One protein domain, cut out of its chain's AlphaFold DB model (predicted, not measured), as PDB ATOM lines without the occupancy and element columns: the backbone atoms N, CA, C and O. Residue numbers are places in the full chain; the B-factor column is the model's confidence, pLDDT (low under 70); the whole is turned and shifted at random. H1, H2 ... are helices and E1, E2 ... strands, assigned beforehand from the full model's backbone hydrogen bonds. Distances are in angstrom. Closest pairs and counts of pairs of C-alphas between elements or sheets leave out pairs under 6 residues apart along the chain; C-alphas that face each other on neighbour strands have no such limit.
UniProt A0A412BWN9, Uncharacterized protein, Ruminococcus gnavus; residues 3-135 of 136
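This is residues 3 to 135 of the 136 residues of an uncharacterized protein of Ruminococcus gnavus (UniProt A0A412BWN9). What shape do these atoms make? A strongly curled sheet of five strands wraps round two helices, H1 and H2, while the smaller H3 and H4 sit at the end of the sheet where E4 ends and E5 begins. What makes it up? The printed part has 133 residues, with four named helices and five named strands in the order E1 E2 H1 H2 E3 E4 H3 H4 E5; the class is mixed, helices and strands. The mixed sheet runs E1 E2 E5 E4 E3. How large is it? It is compact, with a radius of gyration of the C-alphas of 15.1 A and spans of 43 by 37 by 22 A.

How do the strands pair? E1, residues 5 to 12, and E2, residues 18 to 24, form an antiparallel hairpin, with N 9 and O 21 within hydrogen-bond range at 2.8 A. E2 is parallel to E5, residues 125 to 134, with N 24 and O 127 at 2.8 A. E5 is antiparallel to E4, residues 89 to 97, with N 92 and O 131 at 2.8 A, and E4 forms a hairpin with E3, residues 72 to 78, with N 74 and O 93 at 2.9 A. Where are the longer helices? H1, residues 26 to 36, and H2, residues 48 to 64, are on one face of the sheet, making two layers, helices and sheet; the closest C-alphas of H1 and E5, Phe 26 and Tyr 129, are 6.0 A apart, as are those of H2 and E3, Pro 48 and Val 76. And the others? H3, residues 98 to 107, is on the sheet, and so is H4, residues 112 to 118, over E2 at a height over the sheet of 9.8 A. Every O i to N i+4 pair is within hydrogen-bond range in H1, H2 and H4, and 4 of 6 in H3.

Where do the elements begin and end? E1 begins at C-alpha 5 (-47.531, 38.565, -40.080) and E5 ends at C-alpha 134 (-61.906, 57.576, -30.947). Which are long? E5 measures 27.5 A, E4 26.8 A and H2 23.9 A from first to last C-alpha.

How far does it reach? The two C-alphas farthest apart, those of Phe 15 and Leu 85, are 44.6 A apart. Is it whole and confident? The printed part has no cut, the link from H1 to H2 is long with 11 residues, and no printed residue is under 70 in pLDDT.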
ATOM      1  N   LEU A   3     -55.597  38.182 -41.365       81.12
ATOM      2  CA  LEU A   3     -54.478  38.457 -40.459       81.12
ATOM      3  C   LEU A   3     -53.154  38.105 -41.135       81.12
ATOM      4  O   LEU A   3     -52.998  36.992 -41.636       81.12
ATOM      5  N   THR A   4     -52.215  39.045 -41.110       85.06
ATOM      6  CA  THR A   4     -50.923  38.947 -41.791       85.06
ATOM      7  C   THR A   4     -49.784  39.214 -40.816       85.06
ATOM      8  O   THR A   4     -49.799  40.207 -40.082       85.06
ATOM      9  N   TYR A   5     -48.768  38.352 -40.831       86.19
ATOM     10  CA  TYR A   5     -47.531  38.565 -40.080       86.19
ATOM     11  C   TYR A   5     -46.822  39.864 -40.495       86.19
ATOM     12  O   TYR A   5     -46.702  40.164 -41.684       86.19
ATOM     13  N   SER A   6     -46.342  40.631 -39.512       87.69
ATOM     14  CA  SER A   6     -45.726  41.944 -39.764       87.69
ATOM     15  C   SER A   6     -44.698  42.425 -38.736       87.69
ATOM     16  O   SER A   6     -44.070  43.456 -38.980       87.69
ATOM     17  N   LEU A   7     -44.518  41.718 -37.620       89.81
ATOM     18  CA  LEU A   7     -43.577  42.080 -36.560       89.81
ATOM     19  C   LEU A   7     -43.079  40.814 -35.851       89.81
ATOM     20  O   LEU A   7     -43.861  39.900 -35.598       89.81
ATOM     21  N   GLU A   8     -41.806  40.800 -35.477       92.06
ATOM     22  CA  GLU A   8     -41.216  39.843 -34.541       92.06
ATOM     23  C   GLU A   8     -40.565  40.637 -33.410       92.06
ATOM     24  O   GLU A   8     -39.760  41.534 -33.660       92.06
ATOM     25  N   SER A   9     -40.961  40.331 -32.177       88.44
ATOM     26  CA  SER A   9     -40.409  40.906 -30.955       88.44
ATOM     27  C   SER A   9     -39.792  39.793 -30.127       88.44
ATOM     28  O   SER A   9     -40.397  38.736 -29.946       88.44
ATOM     29  N   VAL A  10     -38.584  40.023 -29.629       91.19
ATOM     30  CA  VAL A  10     -37.816  39.032 -28.880       91.19
ATOM     31  C   VAL A  10     -37.328  39.683 -27.595       91.19
ATOM     32  O   VAL A  10     -36.578  40.657 -27.639       91.19
ATOM     33  N   LEU A  11     -37.750  39.135 -26.458       88.62
ATOM     34  CA  LEU A  11     -37.354  39.593 -25.131       88.62
ATOM     35  C   LEU A  11     -36.466  38.534 -24.480       88.62
ATOM     36  O   LEU A  11     -36.813  37.358 -24.475       88.62
ATOM     37  N   GLN A  12     -35.328  38.945 -23.926       88.12
ATOM     38  CA  GLN A  12     -34.497  38.081 -23.091       88.12
ATOM     39  C   GLN A  12     -34.740  38.431 -21.624       88.12
ATOM     40  O   GLN A  12     -34.562  39.587 -21.245       88.12
ATOM     41  N   ASN A  13     -35.128  37.452 -20.808       80.06
ATOM     42  CA  ASN A  13     -35.301  37.660 -19.372       80.06
ATOM     43  C   ASN A  13     -33.952  37.652 -18.622       80.06
ATOM     44  O   ASN A  13     -32.907  37.283 -19.169       80.06
ATOM     45  N   ASP A  14     -33.979  38.001 -17.334       78.12
ATOM     46  CA  ASP A  14     -32.794  38.031 -16.458       78.12
ATOM     47  C   ASP A  14     -32.088  36.666 -16.304       78.12
ATOM     48  O   ASP A  14     -30.920  36.600 -15.909       78.12
ATOM     49  N   PHE A  15     -32.772  35.565 -16.630       75.56
ATOM     50  CA  PHE A  15     -32.234  34.201 -16.600       75.56
ATOM     51  C   PHE A  15     -31.634  33.762 -17.945       75.56
ATOM     52  O   PHE A  15     -31.059  32.675 -18.043       75.56
ATOM     53  N   GLY A  16     -31.709  34.621 -18.964       77.19
ATOM     54  CA  GLY A  16     -31.215  34.368 -20.309       77.19
ATOM     55  C   GLY A  16     -32.156  33.541 -21.186       77.19
ATOM     56  O   GLY A  16     -31.743  33.143 -22.275       77.19
ATOM     57  N   GLU A  17     -33.385  33.287 -20.734       83.75
ATOM     58  CA  GLU A  17     -34.436  32.654 -21.530       83.75
ATOM     59  C   GLU A  17     -35.058  33.684 -22.474       83.75
ATOM     60  O   GLU A  17     -35.170  34.869 -22.149       83.75
ATOM     61  N   MET A  18     -35.430  33.224 -23.664       90.50
ATOM     62  CA  MET A  18     -35.975  34.069 -24.719       90.50
ATOM     63  C   MET A  18     -37.487  33.879 -24.774       90.50
ATOM     64  O   MET A  18     -37.952  32.745 -24.810       90.50
ATOM     65  N   THR A  19     -38.224  34.980 -24.826       90.38
ATOM     66  CA  THR A  19     -39.649  35.011 -25.145       90.38
ATOM     67  C   THR A  19     -39.819  35.645 -26.517       90.38
ATOM     68  O   THR A  19     -39.370  36.770 -26.746       90.38
ATOM     69  N   VAL A  20     -40.464  34.934 -27.433       93.94
ATOM     70  CA  VAL A  20     -40.697  35.368 -28.813       93.94
ATOM     71  C   VAL A  20     -42.175  35.694 -29.000       93.94
ATOM     72  O   VAL A  20     -43.053  34.855 -28.800       93.94
ATOM     73  N   CYS A  21     -42.458  36.926 -29.414       94.62
ATOM     74  CA  CYS A  21     -43.797  37.389 -29.741       94.62
ATOM     75  C   CYS A  21     -43.902  37.741 -31.223       94.62
ATOM     76  O   CYS A  21     -43.138  38.565 -31.733       94.62
ATOM     77  N   PHE A  22     -44.885  37.168 -31.917       94.44
ATOM     78  CA  PHE A  22     -45.198  37.553 -33.293       94.44
ATOM     79  C   PHE A  22     -46.377  38.512 -33.360       94.44
ATOM     80  O   PHE A  22     -47.430  38.276 -32.776       94.44
ATOM     81  N   GLY A  23     -46.197  39.589 -34.120       93.44
ATOM     82  CA  GLY A  23     -47.207  40.602 -34.364       93.44
ATOM     83  C   GLY A  23     -47.925  40.410 -35.693       93.44
ATOM     84  O   GLY A  23     -47.313  40.348 -36.768       93.44
ATOM     85  N   LEU A  24     -49.250  40.366 -35.615       94.19
ATOM     86  CA  LEU A  24     -50.156  40.350 -36.752       94.19
ATOM     87  C   LEU A  24     -50.781  41.730 -36.939       94.19
ATOM     88  O   LEU A  24     -51.202  42.370 -35.975       94.19
ATOM     89  N   GLU A  25     -50.873  42.162 -38.196       93.50
ATOM     90  CA  GLU A  25     -51.475  43.443 -38.591       93.50
ATOM     91  C   GLU A  25     -50.787  44.692 -37.995       93.50
ATOM     92  O   GLU A  25     -51.354  45.783 -37.996       93.50
ATOM     93  N   PHE A  26     -49.529  44.584 -37.562       94.69
ATOM     94  CA  PHE A  26     -48.723  45.709 -37.081       94.69
ATOM     95  C   PHE A  26     -48.498  46.773 -38.166       94.69
ATOM     96  O   PHE A  26     -48.573  47.964 -37.890       94.69
ATOM     97  N   GLN A  27     -48.333  46.380 -39.435       93.69
ATOM     98  CA  GLN A  27     -48.265  47.354 -40.540       93.69
ATOM     99  C   GLN A  27     -49.553  48.178 -40.686       93.69
ATOM    100  O   GLN A  27     -49.511  49.342 -41.084       93.69
ATOM    101  N   LYS A  28     -50.707  47.587 -40.356       94.62
ATOM    102  CA  LYS A  28     -51.979  48.306 -40.355       94.62
ATOM    103  C   LYS A  28     -52.045  49.292 -39.189       94.62
ATOM    104  O   LYS A  28     -52.530  50.397 -39.390       94.62
ATOM    105  N   PHE A  29     -51.514  48.926 -38.021       96.31
ATOM    106  CA  PHE A  29     -51.328  49.869 -36.917       96.31
ATOM    107  C   PHE A  29     -50.453  51.055 -37.334       96.31
ATOM    108  O   PHE A  29     -50.889  52.188 -37.178       96.31
ATOM    109  N   LEU A  30     -49.287  50.812 -37.941       95.56
ATOM    110  CA  LEU A  30     -48.419  51.891 -38.430       95.56
ATOM    111  C   LEU A  30     -49.130  52.777 -39.459       95.56
ATOM    112  O   LEU A  30     -49.009  53.994 -39.409       95.56
ATOM    113  N   SER A  31     -49.924  52.179 -40.351       95.19
ATOM    114  CA  SER A  31     -50.731  52.940 -41.311       95.19
ATOM    115  C   SER A  31     -51.761  53.823 -40.598       95.19
ATOM    116  O   SER A  31     -51.840  55.014 -40.877       95.19
ATOM    117  N   ASP A  32     -52.538  53.267 -39.662       95.38
ATOM    118  CA  ASP A  32     -53.530  54.020 -38.884       95.38
ATOM    119  C   ASP A  32     -52.866  55.139 -38.063       95.38
ATOM    120  O   ASP A  32     -53.408  56.242 -37.977       95.38
ATOM    121  N   LEU A  33     -51.673  54.883 -37.520       94.94
ATOM    122  CA  LEU A  33     -50.857  55.857 -36.801       94.94
ATOM    123  C   LEU A  33     -50.406  57.002 -37.716       94.94
ATOM    124  O   LEU A  33     -50.625  58.158 -37.376       94.94
ATOM    125  N   GLU A  34     -49.886  56.712 -38.912       94.06
ATOM    126  CA  GLU A  34     -49.532  57.733 -39.913       94.06
ATOM    127  C   GLU A  34     -50.732  58.603 -40.331       94.06
ATOM    128  O   GLU A  34     -50.565  59.774 -40.674       94.06
ATOM    129  N   PHE A  35     -51.956  58.063 -40.295       92.81
ATOM    130  CA  PHE A  35     -53.172  58.827 -40.597       92.81
ATOM    131  C   PHE A  35     -53.635  59.747 -39.462       92.81
ATOM    132  O   PHE A  35     -54.458  60.633 -39.708       92.81
ATOM    133  N   THR A  36     -53.179  59.525 -38.231       93.94
ATOM    134  CA  THR A  36     -53.772  60.137 -37.030       93.94
ATOM    135  C   THR A  36     -52.777  60.932 -36.188       93.94
ATOM    136  O   THR A  36     -53.181  61.936 -35.595       93.94
ATOM    137  N   ALA A  37     -51.503  60.540 -36.169       94.19
ATOM    138  CA  ALA A  37     -50.445  61.143 -35.366       94.19
ATOM    139  C   ALA A  37     -49.505  62.024 -36.189       94.19
ATOM    140  O   ALA A  37     -49.164  61.719 -37.330       94.19
ATOM    141  N   ASP A  38     -49.053  63.108 -35.571       93.88
ATOM    142  CA  ASP A  38     -48.043  64.004 -36.103       93.88
ATOM    143  C   ASP A  38     -46.659  63.354 -35.960       93.88
ATOM    144  O   ASP A  38     -46.223  62.968 -34.873       93.88
ATOM    145  N   THR A  39     -45.967  63.199 -37.087       90.38
ATOM    146  CA  THR A  39     -44.672  62.517 -37.158       90.38
ATOM    147  C   THR A  39     -43.541  63.294 -36.493       90.38
ATOM    148  O   THR A  39     -42.486  62.709 -36.251       90.38
ATOM    149  N   ASP A  40     -43.737  64.577 -36.178       92.75
ATOM    150  CA  ASP A  40     -42.743  65.387 -35.463       92.75
ATOM    151  C   ASP A  40     -42.485  64.868 -34.034       92.75
ATOM    152  O   ASP A  40     -41.414  65.109 -33.470       92.75
ATOM    153  N   TYR A  41     -43.424  64.093 -33.478       91.12
ATOM    154  CA  TYR A  41     -43.304  63.434 -32.173       91.12
ATOM    155  C   TYR A  41     -42.762  62.003 -32.256       91.12
ATOM    156  O   TYR A  41     -42.702  61.303 -31.248       91.12
ATOM    157  N   ARG A  42     -42.352  61.526 -33.438       90.75
ATOM    158  CA  ARG A  42     -41.812  60.170 -33.563       90.75
ATOM    159  C   ARG A  42     -40.523  60.018 -32.747       90.75
ATOM    160  O   ARG A  42     -39.604  60.829 -32.872       90.75
ATOM    161  N   GLY A  43     -40.451  58.951 -31.956       89.94
ATOM    162  CA  GLY A  43     -39.325  58.646 -31.068       89.94
ATOM    163  C   GLY A  43     -39.414  59.278 -29.675       89.94
ATOM    164  O   GLY A  43     -38.470  59.146 -28.900       89.94
ATOM    165  N   TYR A  44     -40.509  59.973 -29.352       92.69
ATOM    166  CA  TYR A  44     -40.847  60.312 -27.967       92.69
ATOM    167  C   TYR A  44     -41.410  59.070 -27.270       92.69
ATOM    168  O   TYR A  44     -42.089  58.274 -27.912       92.69
ATOM    169  N   GLU A  45     -41.153  58.915 -25.971       90.94
ATOM    170  CA  GLU A  45     -41.589  57.740 -25.195       90.94
ATOM    171  C   GLU A  45     -43.120  57.583 -25.217       90.94
ATOM    172  O   GLU A  45     -43.643  56.474 -25.291       90.94
ATOM    173  N   GLU A  46     -43.851  58.698 -25.230       92.44
ATOM    174  CA  GLU A  46     -45.313  58.718 -25.293       92.44
ATOM    175  C   GLU A  46     -45.865  58.470 -26.707       92.44
ATOM    176  O   GLU A  46     -47.070  58.272 -26.879       92.44
ATOM    177  N   TYR A  47     -45.010  58.475 -27.736       95.69
ATOM    178  CA  TYR A  47     -45.450  58.235 -29.104       95.69
ATOM    179  C   TYR A  47     -45.992  56.803 -29.233       95.69
ATOM    180  O   TYR A  47     -45.329  55.867 -28.779       95.69
ATOM    181  N   PRO A  48     -47.148  56.571 -29.885       95.69
ATOM    182  CA  PRO A  48     -47.812  55.267 -29.826       95.69
ATOM    183  C   PRO A  48     -46.981  54.071 -30.308       95.69
ATOM    184  O   PRO A  48     -47.207  52.952 -29.856       95.69
ATOM    185  N   GLU A  49     -46.040  54.272 -31.234       95.69
ATOM    186  CA  GLU A  49     -45.112  53.214 -31.663       95.69
ATOM    187  C   GLU A  49     -44.184  52.788 -30.510       95.69
ATOM    188  O   GLU A  49     -44.075  51.596 -30.225       95.69
ATOM    189  N   GLU A  50     -43.590  53.748 -29.795       95.62
ATOM    190  CA  GLU A  50     -42.690  53.488 -28.663       95.62
ATOM    191  C   GLU A  50     -43.467  52.928 -27.467       95.62
ATOM    192  O   GLU A  50     -43.139  51.861 -26.944       95.62
ATOM    193  N   ALA A  51     -44.594  53.558 -27.124       95.94
ATOM    194  CA  ALA A  51     -45.474  53.094 -26.057       95.94
ATOM    195  C   ALA A  51     -46.008  51.669 -26.312       95.94
ATOM    196  O   ALA A  51     -46.191  50.894 -25.368       95.94
ATOM    197  N   PHE A  52     -46.236  51.285 -27.575       96.94
ATOM    198  CA  PHE A  52     -46.560  49.905 -27.937       96.94
ATOM    199  C   PHE A  52     -45.408  48.952 -27.619       96.94
ATOM    200  O   PHE A  52     -45.651  47.908 -27.010       96.94
ATOM    201  N   HIS A  53     -44.181  49.283 -28.026       95.56
ATOM    202  CA  HIS A  53     -43.016  48.430 -27.798       95.56
ATOM    203  C   HIS A  53     -42.731  48.250 -26.305       95.56
ATOM    204  O   HIS A  53     -42.545  47.114 -25.861       95.56
ATOM    205  N   ASP A  54     -42.813  49.325 -25.524       95.50
ATOM    206  CA  ASP A  54     -42.649  49.280 -24.070       95.50
ATOM    207  C   ASP A  54     -43.755  48.464 -23.396       95.50
ATOM    208  O   ASP A  54     -43.496  47.614 -22.539       95.50
ATOM    209  N   THR A  55     -45.010  48.666 -23.806       96.31
ATOM    210  CA  THR A  55     -46.136  47.886 -23.278       96.31
ATOM    211  C   THR A  55     -45.973  46.407 -23.614       96.31
ATOM    212  O   THR A  55     -46.136  45.557 -22.740       96.31
ATOM    213  N   LEU A  56     -45.617  46.077 -24.859       96.38
ATOM    214  CA  LEU A  56     -45.429  44.698 -25.292       96.38
ATOM    215  C   LEU A  56     -44.278  44.025 -24.541       96.38
ATOM    216  O   LEU A  56     -44.450  42.894 -24.098       96.38
ATOM    217  N   ALA A  57     -43.146  44.706 -24.345       94.69
ATOM    218  CA  ALA A  57     -42.019  44.176 -23.580       94.69
ATOM    219  C   ALA A  57     -42.425  43.836 -22.136       94.69
ATOM    220  O   ALA A  57     -42.197  42.717 -21.678       94.69
ATOM    221  N   ASN A  58     -43.126  44.750 -21.457       94.94
ATOM    222  CA  ASN A  58     -43.639  44.520 -20.102       94.94
ATOM    223  C   ASN A  58     -44.638  43.350 -20.035       94.94
ATOM    224  O   ASN A  58     -44.692  42.623 -19.040       94.94
ATOM    225  N   LEU A  59     -45.467  43.169 -21.067       95.69
ATOM    226  CA  LEU A  59     -46.393  42.038 -21.150       95.69
ATOM    227  C   LEU A  59     -45.654  40.726 -21.444       95.69
ATOM    228  O   LEU A  59     -45.986  39.701 -20.864       95.69
ATOM    229  N   MET A  60     -44.637  40.738 -22.302       94.19
ATOM    230  CA  MET A  60     -43.816  39.556 -22.577       94.19
ATOM    231  C   MET A  60     -43.066  39.086 -21.323       94.19
ATOM    232  O   MET A  60     -43.006  37.886 -21.074       94.19
ATOM    233  N   GLU A  61     -42.565  40.009 -20.500       93.81
ATOM    234  CA  GLU A  61     -41.938  39.680 -19.214       93.81
ATOM    235  C   GLU A  61     -42.938  39.019 -18.255       93.81
ATOM    236  O   GLU A  61     -42.700  37.925 -17.746       93.81
ATOM    237  N   GLN A  62     -44.111  39.631 -18.075       93.44
ATOM    238  CA  GLN A  62     -45.173  39.066 -17.240       93.44
ATOM    239  C   GLN A  62     -45.671  37.708 -17.754       93.44
ATOM    240  O   GLN A  62     -46.046  36.852 -16.953       93.44
ATOM    241  N   PHE A  63     -45.684  37.504 -19.073       92.06
ATOM    242  CA  PHE A  63     -46.024  36.225 -19.686       92.06
ATOM    243  C   PHE A  63     -44.979  35.160 -19.343       92.06
ATOM    244  O   PHE A  63     -45.350  34.078 -18.901       92.06
ATOM    245  N   ALA A  64     -43.688  35.480 -19.477       90.56
ATOM    246  CA  ALA A  64     -42.591  34.571 -19.144       90.56
ATOM    247  C   ALA A  64     -42.582  34.160 -17.661       90.56
ATOM    248  O   ALA A  64     -42.135  33.071 -17.315       90.56
ATOM    249  N   GLU A  65     -43.084  35.023 -16.780       90.81
ATOM    250  CA  GLU A  65     -43.216  34.751 -15.348       90.81
ATOM    251  C   GLU A  65     -44.545  34.071 -14.951       90.81
ATOM    252  O   GLU A  65     -44.841  33.980 -13.757       90.81
ATOM    253  N   ASP A  66     -45.365  33.630 -15.916       89.56
ATOM    254  CA  ASP A  66     -46.705  33.056 -15.703       89.56
ATOM    255  C   ASP A  66     -47.658  33.980 -14.902       89.56
ATOM    256  O   ASP A  66     -48.549  33.526 -14.176       89.56
ATOM    257  N   LYS A  67     -47.482  35.306 -15.004       91.62
ATOM    258  CA  LYS A  67     -48.284  36.320 -14.284       91.62
ATOM    259  C   LYS A  67     -49.447  36.879 -15.105       91.62
ATOM    260  O   LYS A  67     -50.153  37.772 -14.637       91.62
ATOM    261  N   LEU A  68     -49.638  36.381 -16.323       92.81
ATOM    262  CA  LEU A  68     -50.521  36.965 -17.326       92.81
ATOM    263  C   LEU A  68     -51.658  36.000 -17.677       92.81
ATOM    264  O   LEU A  68     -51.420  34.868 -18.087       92.81
ATOM    265  N   GLU A  69     -52.903  36.454 -17.535       92.81
ATOM    266  CA  GLU A  69     -54.070  35.706 -18.011       92.81
ATOM    267  C   GLU A  69     -54.326  36.032 -19.488       92.81
ATOM    268  O   GLU A  69     -54.466  37.200 -19.857       92.81
ATOM    269  N   LEU A  70     -54.398  34.998 -20.330       93.81
ATOM    270  CA  LEU A  70     -54.605  35.134 -21.771       93.81
ATOM    271  C   LEU A  70     -55.958  34.554 -22.224       93.81
ATOM    272  O   LEU A  70     -56.425  33.559 -21.661       93.81
ATOM    273  N   PRO A  71     -56.591  35.149 -23.257       95.19
ATOM    274  CA  PRO A  71     -56.093  36.271 -24.055       95.19
ATOM    275  C   PRO A  71     -56.309  37.625 -23.354       95.19
ATOM    276  O   PRO A  71     -57.330  37.834 -22.697       95.19
ATOM    277  N   LEU A  72     -55.373  38.561 -23.529       96.44
ATOM    278  CA  LEU A  72     -55.413  39.895 -22.924       96.44
ATOM    279  C   LEU A  72     -55.619  40.973 -23.991       96.44
ATOM    280  O   LEU A  72     -54.857  41.069 -24.949       96.44
ATOM    281  N   LEU A  73     -56.615  41.837 -23.790       96.31
ATOM    282  CA  LEU A  73     -56.800  43.046 -24.590       96.31
ATOM    283  C   LEU A  73     -56.075  44.220 -23.921       96.31
ATOM    284  O   LEU A  73     -56.327  44.512 -22.753       96.31
ATOM    285  N   PHE A  74     -55.229  44.918 -24.670       97.00
ATOM    286  CA  PHE A  74     -54.569  46.143 -24.224       97.00
ATOM    287  C   PHE A  74     -54.671  47.232 -25.291       97.00
ATOM    288  O   PHE A  74     -55.112  46.990 -26.420       97.00
ATOM    289  N   SER A  75     -54.313  48.456 -24.923       96.50
ATOM    290  CA  SER A  75     -54.381  49.586 -25.835       96.50
ATOM    291  C   SER A  75     -53.250  50.568 -25.635       96.50
ATOM    292  O   SER A  75     -52.782  50.741 -24.513       96.50
ATOM    293  N   VAL A  76     -52.905  51.257 -26.714       96.44
ATOM    294  CA  VAL A  76     -52.001  52.404 -26.706       96.44
ATOM    295  C   VAL A  76     -52.794  53.639 -27.111       96.44
ATOM    296  O   VAL A  76     -53.625  53.571 -28.022       96.44
ATOM    297  N   GLU A  77     -52.590  54.740 -26.399       95.00
ATOM    298  CA  GLU A  77     -53.311  55.996 -26.613       95.00
ATOM    299  C   GLU A  77     -52.443  56.974 -27.413       95.00
ATOM    300  O   GLU A  77     -51.221  56.970 -27.299       95.00
ATOM    301  N   LEU A  78     -53.086  57.780 -28.253       94.94
ATOM    302  CA  LEU A  78     -52.497  58.946 -28.899       94.94
ATOM    303  C   LEU A  78     -53.104  60.188 -28.262       94.94
ATOM    304  O   LEU A  78     -54.308  60.423 -28.408       94.94
ATOM    305  N   ASP A  79     -52.259  60.980 -27.609       91.31
ATOM    306  CA  ASP A  79     -52.663  62.244 -27.007       91.31
ATOM    307  C   ASP A  79     -53.068  63.301 -28.041       91.31
ATOM    308  O   ASP A  79     -52.599  63.322 -29.181       91.31
ATOM    309  N   GLU A  80     -53.917  64.235 -27.602       92.19
ATOM    310  CA  GLU A  80     -54.432  65.332 -28.425       92.19
ATOM    311  C   GLU A  80     -53.299  66.174 -29.031       92.19
ATOM    312  O   GLU A  80     -53.372  66.554 -30.198       92.19
ATOM    313  N   GLU A  81     -52.232  66.419 -28.261       91.81
ATOM    314  CA  GLU A  81     -51.078  67.235 -28.671       91.81
ATOM    315  C   GLU A  81     -50.268  66.604 -29.808       91.81
ATOM    316  O   GLU A  81     -49.686  67.317 -30.628       91.81
ATOM    317  N   MET A  82     -50.255  65.272 -29.863       93.06
ATOM    318  CA  MET A  82     -49.561  64.490 -30.882       93.06
ATOM    319  C   MET A  82     -50.481  64.122 -32.049       93.06
ATOM    320  O   MET A  82     -50.030  63.520 -33.019       93.06
ATOM    321  N   SER A  83     -51.773  64.452 -31.985       93.12
ATOM    322  CA  SER A  83     -52.726  64.152 -33.049       93.12
ATOM    323  C   SER A  83     -52.772  65.256 -34.103       93.12
ATOM    324  O   SER A  83     -53.001  66.423 -33.792       93.12
ATOM    325  N   ILE A  84     -52.722  64.875 -35.385       93.19
ATOM    326  CA  ILE A  84     -52.921  65.808 -36.514       93.19
ATOM    327  C   ILE A  84     -54.322  66.443 -36.473       93.19
ATOM    328  O   ILE A  84     -54.542  67.542 -36.988       93.19
ATOM    329  N   LEU A  85     -55.294  65.748 -35.879       88.94
ATOM    330  CA  LEU A  85     -56.686  66.187 -35.812       88.94
ATOM    331  C   LEU A  85     -57.021  66.924 -34.511       88.94
ATOM    332  O   LEU A  85     -58.131  67.447 -34.408       88.94
ATOM    333  N   GLY A  86     -56.100  66.965 -33.541       89.25
ATOM    334  CA  GLY A  86     -56.387  67.442 -32.188       89.25
ATOM    335  C   GLY A  86     -57.479  66.604 -31.519       89.25
ATOM    336  O   GLY A  86     -58.411  67.151 -30.936       89.25
ATOM    337  N   ILE A  87     -57.433  65.276 -31.689       89.56
ATOM    338  CA  ILE A  87     -58.379  64.335 -31.078       89.56
ATOM    339  C   ILE A  87     -57.603  63.151 -30.505       89.56
ATOM    340  O   ILE A  87     -56.622  62.703 -31.089       89.56
ATOM    341  N   LEU A  88     -58.087  62.617 -29.389       92.19
ATOM    342  CA  LEU A  88     -57.559  61.413 -28.762       92.19
ATOM    343  C   LEU A  88     -57.942  60.150 -29.551       92.19
ATOM    344  O   LEU A  88     -59.127  59.890 -29.811       92.19
ATOM    345  N   PHE A  89     -56.945  59.333 -29.886       94.06
ATOM    346  CA  PHE A  89     -57.146  58.021 -30.506       94.06
ATOM    347  C   PHE A  89     -56.668  56.909 -29.583       94.06
ATOM    348  O   PHE A  89     -55.743  57.076 -28.796       94.06
ATOM    349  N   ARG A  90     -57.285  55.736 -29.712       95.56
ATOM    350  CA  ARG A  90     -56.861  54.518 -29.029       95.56
ATOM    351  C   ARG A  90     -56.667  53.395 -30.033       95.56
ATOM    352  O   ARG A  90     -57.616  53.035 -30.734       95.56
ATOM    353  N   TYR A  91     -55.477  52.808 -30.044       97.00
ATOM    354  CA  TYR A  91     -55.124  51.631 -30.834       97.00
ATOM    355  C   TYR A  91     -55.234  50.385 -29.964       97.00
ATOM    356  O   TYR A  91     -54.662  50.325 -28.878       97.00
ATOM    357  N   MET A  92     -55.995  49.398 -30.424       97.31
ATOM    358  CA  MET A  92     -56.368  48.219 -29.648       97.31
ATOM    359  C   MET A  92     -55.601  46.987 -30.121       97.31
ATOM    360  O   MET A  92     -55.616  46.654 -31.311       97.31
ATOM    361  N   PHE A  93     -55.027  46.247 -29.178       97.25
ATOM    362  CA  PHE A  93     -54.242  45.046 -29.432       97.25
ATOM    363  C   PHE A  93     -54.725  43.877 -28.574       97.25
ATOM    364  O   PHE A  93     -55.126  44.054 -27.425       97.25
ATOM    365  N   LEU A  94     -54.668  42.673 -29.135       96.31
ATOM    366  CA  LEU A  94     -54.976  41.421 -28.455       96.31
ATOM    367  C   LEU A  94     -53.703  40.584 -28.345       96.31
ATOM    368  O   LEU A  94     -53.148  40.189 -29.366       96.31
ATOM    369  N   LEU A  95     -53.268  40.300 -27.124       96.62
ATOM    370  CA  LEU A  95     -52.217  39.335 -26.831       96.62
ATOM    371  C   LEU A  95     -52.854  37.966 -26.574       96.62
ATOM    372  O   LEU A  95     -53.811  37.850 -25.805       96.62
ATOM    373  N   ALA A  96     -52.334  36.926 -27.210       95.56
ATOM    374  CA  ALA A  96     -52.824  35.561 -27.092       95.56
ATOM    375  C   ALA A  96     -51.662  34.563 -27.071       95.56
ATOM    376  O   ALA A  96     -50.625  34.782 -27.693       95.56
ATOM    377  N   ASP A  97     -51.855  33.437 -26.393       93.69
ATOM    378  CA  ASP A  97     -50.994  32.265 -26.541       93.69
ATOM    379  C   ASP A  97     -51.399  31.461 -27.791       93.69
ATOM    380  O   ASP A  97     -52.372  31.775 -28.488       93.69
ATOM    381  N   LYS A  98     -50.676  30.373 -28.068       92.19
ATOM    382  CA  LYS A  98     -50.972  29.482 -29.201       92.19
ATOM    383  C   LYS A  98     -52.356  28.837 -29.132       92.19
ATOM    384  O   LYS A  98     -52.946  28.574 -30.179       92.19
ATOM    385  N   GLU A  99     -52.865  28.498 -27.950       91.69
ATOM    386  CA  GLU A  99     -54.158  27.815 -27.813       91.69
ATOM    387  C   GLU A  99     -55.317  28.765 -28.126       91.69
ATOM    388  O   GLU A  99     -56.216  28.440 -28.912       91.69
ATOM    389  N   ASN A 100     -55.238  29.977 -27.586       92.44
ATOM    390  CA  ASN A 100     -56.132  31.079 -27.889       92.44
ATOM    391  C   ASN A 100     -56.025  31.481 -29.366       92.44
ATOM    392  O   ASN A 100     -57.044  31.622 -30.044       92.44
ATOM    393  N   PHE A 101     -54.810  31.544 -29.918       91.94
ATOM    394  CA  PHE A 101     -54.597  31.842 -31.332       91.94
ATOM    395  C   PHE A 101     -55.218  30.795 -32.266       91.94
ATOM    396  O   PHE A 101     -55.898  31.163 -33.220       91.94
ATOM    397  N   LYS A 102     -55.110  29.494 -31.960       90.88
ATOM    398  CA  LYS A 102     -55.800  28.432 -32.726       90.88
ATOM    399  C   LYS A 102     -57.313  28.632 -32.775       90.88
ATOM    400  O   LYS A 102     -57.948  28.262 -33.764       90.88
ATOM    401  N   THR A 103     -57.901  29.169 -31.708       89.06
ATOM    402  CA  THR A 103     -59.330  29.493 -31.674       89.06
ATOM    403  C   THR A 103     -59.628  30.675 -32.592       89.06
ATOM    404  O   THR A 103     -60.530  30.577 -33.423       89.06
ATOM    405  N   LEU A 104     -58.805  31.726 -32.546       85.56
ATOM    406  CA  LEU A 104     -58.917  32.889 -33.431       85.56
ATOM    407  C   LEU A 104     -58.746  32.514 -34.913       85.56
ATOM    408  O   LEU A 104     -59.514  32.984 -35.745       85.56
ATOM    409  N   CYS A 105     -57.836  31.602 -35.266       84.44
ATOM    410  CA  CYS A 105     -57.682  31.110 -36.645       84.44
ATOM    411  C   CYS A 105     -58.955  30.473 -37.227       84.44
ATOM    412  O   CYS A 105     -59.087  30.371 -38.442       84.44
ATOM    413  N   ARG A 106     -59.898  30.021 -36.389       83.00
ATOM    414  CA  ARG A 106     -61.197  29.500 -36.858       83.00
ATOM    415  C   ARG A 106     -62.197  30.609 -37.165       83.00
ATOM    416  O   ARG A 106     -63.134  30.384 -37.928       83.00
ATOM    417  N   GLU A 107     -62.027  31.765 -36.538       83.00
ATOM    418  CA  GLU A 107     -62.913  32.924 -36.660       83.00
ATOM    419  C   GLU A 107     -62.423  33.908 -37.730       83.00
ATOM    420  O   GLU A 107     -63.227  34.549 -38.408       83.00
ATOM    421  N   TYR A 108     -61.104  34.002 -37.903       82.12
ATOM    422  CA  TYR A 108     -60.440  34.907 -38.832       82.12
ATOM    423  C   TYR A 108     -59.830  34.159 -40.016       82.12
ATOM    424  O   TYR A 108     -59.464  32.992 -39.929       82.12
ATOM    425  N   GLU A 109     -59.687  34.859 -41.139       84.88
ATOM    426  CA  GLU A 109     -58.945  34.330 -42.279       84.88
ATOM    427  C   GLU A 109     -57.450  34.554 -42.020       84.88
ATOM    428  O   GLU A 109     -56.979  35.690 -42.007       84.88
ATOM    429  N   VAL A 110     -56.702  33.480 -41.783       84.56
ATOM    430  CA  VAL A 110     -55.245  33.520 -41.601       84.56
ATOM    431  C   VAL A 110     -54.618  32.742 -42.747       84.56
ATOM    432  O   VAL A 110     -55.069  31.646 -43.077       84.56
ATOM    433  N   ASP A 111     -53.620  33.320 -43.414       85.94
ATOM    434  CA  ASP A 111     -52.902  32.570 -44.437       85.94
ATOM    435  C   ASP A 111     -52.005  31.500 -43.798       85.94
ATOM    436  O   ASP A 111     -51.531  31.644 -42.671       85.94
ATOM    437  N   LYS A 112     -51.769  30.417 -44.539       85.50
ATOM    438  CA  LYS A 112     -51.062  29.239 -44.025       85.50
ATOM    439  C   LYS A 112     -49.637  29.549 -43.563       85.50
ATOM    440  O   LYS A 112     -49.168  28.914 -42.631       85.50
ATOM    441  N   GLU A 113     -48.954  30.501 -44.200       87.94
ATOM    442  CA  GLU A 113     -47.592  30.881 -43.813       87.94
ATOM    443  C   GLU A 113     -47.599  31.620 -42.468       87.94
ATOM    444  O   GLU A 113     -46.807  31.303 -41.581       87.94
ATOM    445  N   THR A 114     -48.521  32.571 -42.296       88.06
ATOM    446  CA  THR A 114     -48.727  33.278 -41.028       88.06
ATOM    447  C   THR A 114     -49.122  32.307 -39.912       88.06
ATOM    448  O   THR A 114     -48.561  32.374 -38.819       88.06
ATOM    449  N   GLU A 115     -50.043  31.378 -40.183       89.88
ATOM    450  CA  GLU A 115     -50.463  30.356 -39.219       89.88
ATOM    451  C   GLU A 115     -49.291  29.452 -38.805       89.88
ATOM    452  O   GLU A 115     -49.061  29.259 -37.612       89.88
ATOM    453  N   GLU A 116     -48.508  28.947 -39.765       89.94
ATOM    454  CA  GLU A 116     -47.343  28.094 -39.498       89.94
ATOM    455  C   GLU A 116     -46.285  28.805 -38.646       89.94
ATOM    456  O   GLU A 116     -45.750  28.202 -37.717       89.94
ATOM    457  N   LYS A 117     -46.018  30.093 -38.901       88.38
ATOM    458  CA  LYS A 117     -45.105  30.896 -38.071       88.38
ATOM    459  C   LYS A 117     -45.639  31.070 -36.650       88.38
ATOM    460  O   LYS A 117     -44.928  30.810 -35.686       88.38
ATOM    461  N   CYS A 118     -46.900  31.466 -36.500       89.88
ATOM    462  CA  CYS A 118     -47.495  31.714 -35.183       89.88
ATOM    463  C   CYS A 118     -47.624  30.443 -34.332       89.88
ATOM    464  O   CYS A 118     -47.557  30.507 -33.108       89.88
ATOM    465  N   LEU A 119     -47.801  29.284 -34.971       90.69
ATOM    466  CA  LEU A 119     -47.905  27.987 -34.301       90.69
ATOM    467  C   LEU A 119     -46.572  27.233 -34.207       90.69
ATOM    468  O   LEU A 119     -46.568  26.105 -33.712       90.69
ATOM    469  N   CYS A 120     -45.466  27.833 -34.656       90.62
ATOM    470  CA  CYS A 120     -44.125  27.276 -34.510       90.62
ATOM    471  C   CYS A 120     -43.777  27.077 -33.030       90.62
ATOM    472  O   CYS A 120     -44.230  27.842 -32.180       90.62
ATOM    473  N   ASP A 121     -42.961  26.072 -32.711       87.19
ATOM    474  CA  ASP A 121     -42.521  25.807 -31.336       87.19
ATOM    475  C   ASP A 121     -41.721  26.979 -30.750       87.19
ATOM    476  O   ASP A 121     -41.895  27.270 -29.572       87.19
ATOM    477  N   ASP A 122     -40.974  27.702 -31.589       88.88
ATOM    478  CA  ASP A 122     -40.136  28.847 -31.204       88.88
ATOM    479  C   ASP A 122     -40.919  30.143 -30.922       88.88
ATOM    480  O   ASP A 122     -40.331  31.123 -30.481       88.88
ATOM    481  N   THR A 123     -42.221  30.180 -31.208       90.88
ATOM    482  CA  THR A 123     -43.090  31.325 -30.890       90.88
ATOM    483  C   THR A 123     -43.680  31.115 -29.503       90.88
ATOM    484  O   THR A 123     -44.136  30.017 -29.222       90.88
ATOM    485  N   ASP A 124     -43.765  32.120 -28.643       93.06
ATOM    486  CA  ASP A 124     -44.363  31.959 -27.310       93.06
ATOM    487  C   ASP A 124     -45.759  32.577 -27.233       93.06
ATOM    488  O   ASP A 124     -46.722  31.943 -26.795       93.06
ATOM    489  N   CYS A 125     -45.887  33.802 -27.740       94.06
ATOM    490  CA  CYS A 125     -47.143  34.542 -27.768       94.06
ATOM    491  C   CYS A 125     -47.344  35.278 -29.100       94.06
ATOM    492  O   CYS A 125     -46.436  35.425 -29.918       94.06
ATOM    493  N   ILE A 126     -48.577  35.710 -29.339       96.06
ATOM    494  CA  ILE A 126     -49.005  36.384 -30.560       96.06
ATOM    495  C   ILE A 126     -49.729  37.667 -30.164       96.06
ATOM    496  O   ILE A 126     -50.696  37.622 -29.403       96.06
ATOM    497  N   VAL A 127     -49.299  38.803 -30.706       96.75
ATOM    498  CA  VAL A 127     -49.994  40.087 -30.578       96.75
ATOM    499  C   VAL A 127     -50.704  40.425 -31.885       96.75
ATOM    500  O   VAL A 127     -50.153  40.276 -32.970       96.75
ATOM    501  N   ILE A 128     -51.954  40.866 -31.806       95.50
ATOM    502  CA  ILE A 128     -52.792  41.143 -32.973       95.50
ATOM    503  C   ILE A 128     -53.327  42.560 -32.856       95.50
ATOM    504  O   ILE A 128     -54.031  42.876 -31.898       95.50
ATOM    505  N   TYR A 129     -53.054  43.403 -33.848       96.44
ATOM    506  CA  TYR A 129     -53.724  44.692 -33.941       96.44
ATOM    507  C   TYR A 129     -55.183  44.508 -34.382       96.44
ATOM    508  O   TYR A 129     -55.473  43.929 -35.432       96.44
ATOM    509  N   THR A 130     -56.118  45.005 -33.574       93.31
ATOM    510  CA  THR A 130     -57.565  44.816 -33.789       93.31
ATOM    511  C   THR A 130     -58.250  46.045 -34.387       93.31
ATOM    512  O   THR A 130     -59.317  45.919 -34.990       93.31
ATOM    513  N   GLY A 131     -57.612  47.216 -34.310       94.06
ATOM    514  CA  GLY A 131     -58.088  48.461 -34.910       94.06
ATOM    515  C   GLY A 131     -57.931  49.667 -33.989       94.06
ATOM    516  O   GLY A 131     -57.470  49.549 -32.854       94.06
ATOM    517  N   MET A 132     -58.356  50.825 -34.490       94.00
ATOM    518  CA  MET A 132     -58.381  52.079 -33.743       94.00
ATOM    519  C   MET A 132     -59.807  52.521 -33.414       94.00
ATOM    520  O   MET A 132     -60.768  52.183 -34.110       94.00
ATOM    521  N   SER A 133     -59.937  53.323 -32.365       92.50
ATOM    522  CA  SER A 133     -61.185  53.968 -31.961       92.50
ATOM    523  C   SER A 133     -60.925  55.388 -31.465       92.50
ATOM    524  O   SER A 133     -59.821  55.702 -31.026       92.50
ATOM    525  N   LEU A 134     -61.942  56.245 -31.552       87.62
ATOM    526  CA  LEU A 134     -61.906  57.576 -30.947       87.62
ATOM    527  C   LEU A 134     -62.152  57.462 -29.443       87.62
ATOM    528  O   LEU A 134     -63.036  56.711 -29.021       87.62
ATOM    529  N   GLN A 135     -61.421  58.246 -28.657       73.25
ATOM    530  CA  GLN A 135     -61.715  58.425 -27.240       73.25
ATOM    531  C   GLN A 135     -62.762  59.543 -27.122       73.25
ATOM    532  O   GLN A 135     -62.520  60.678 -27.531       73.25
TER     533      GLN A 135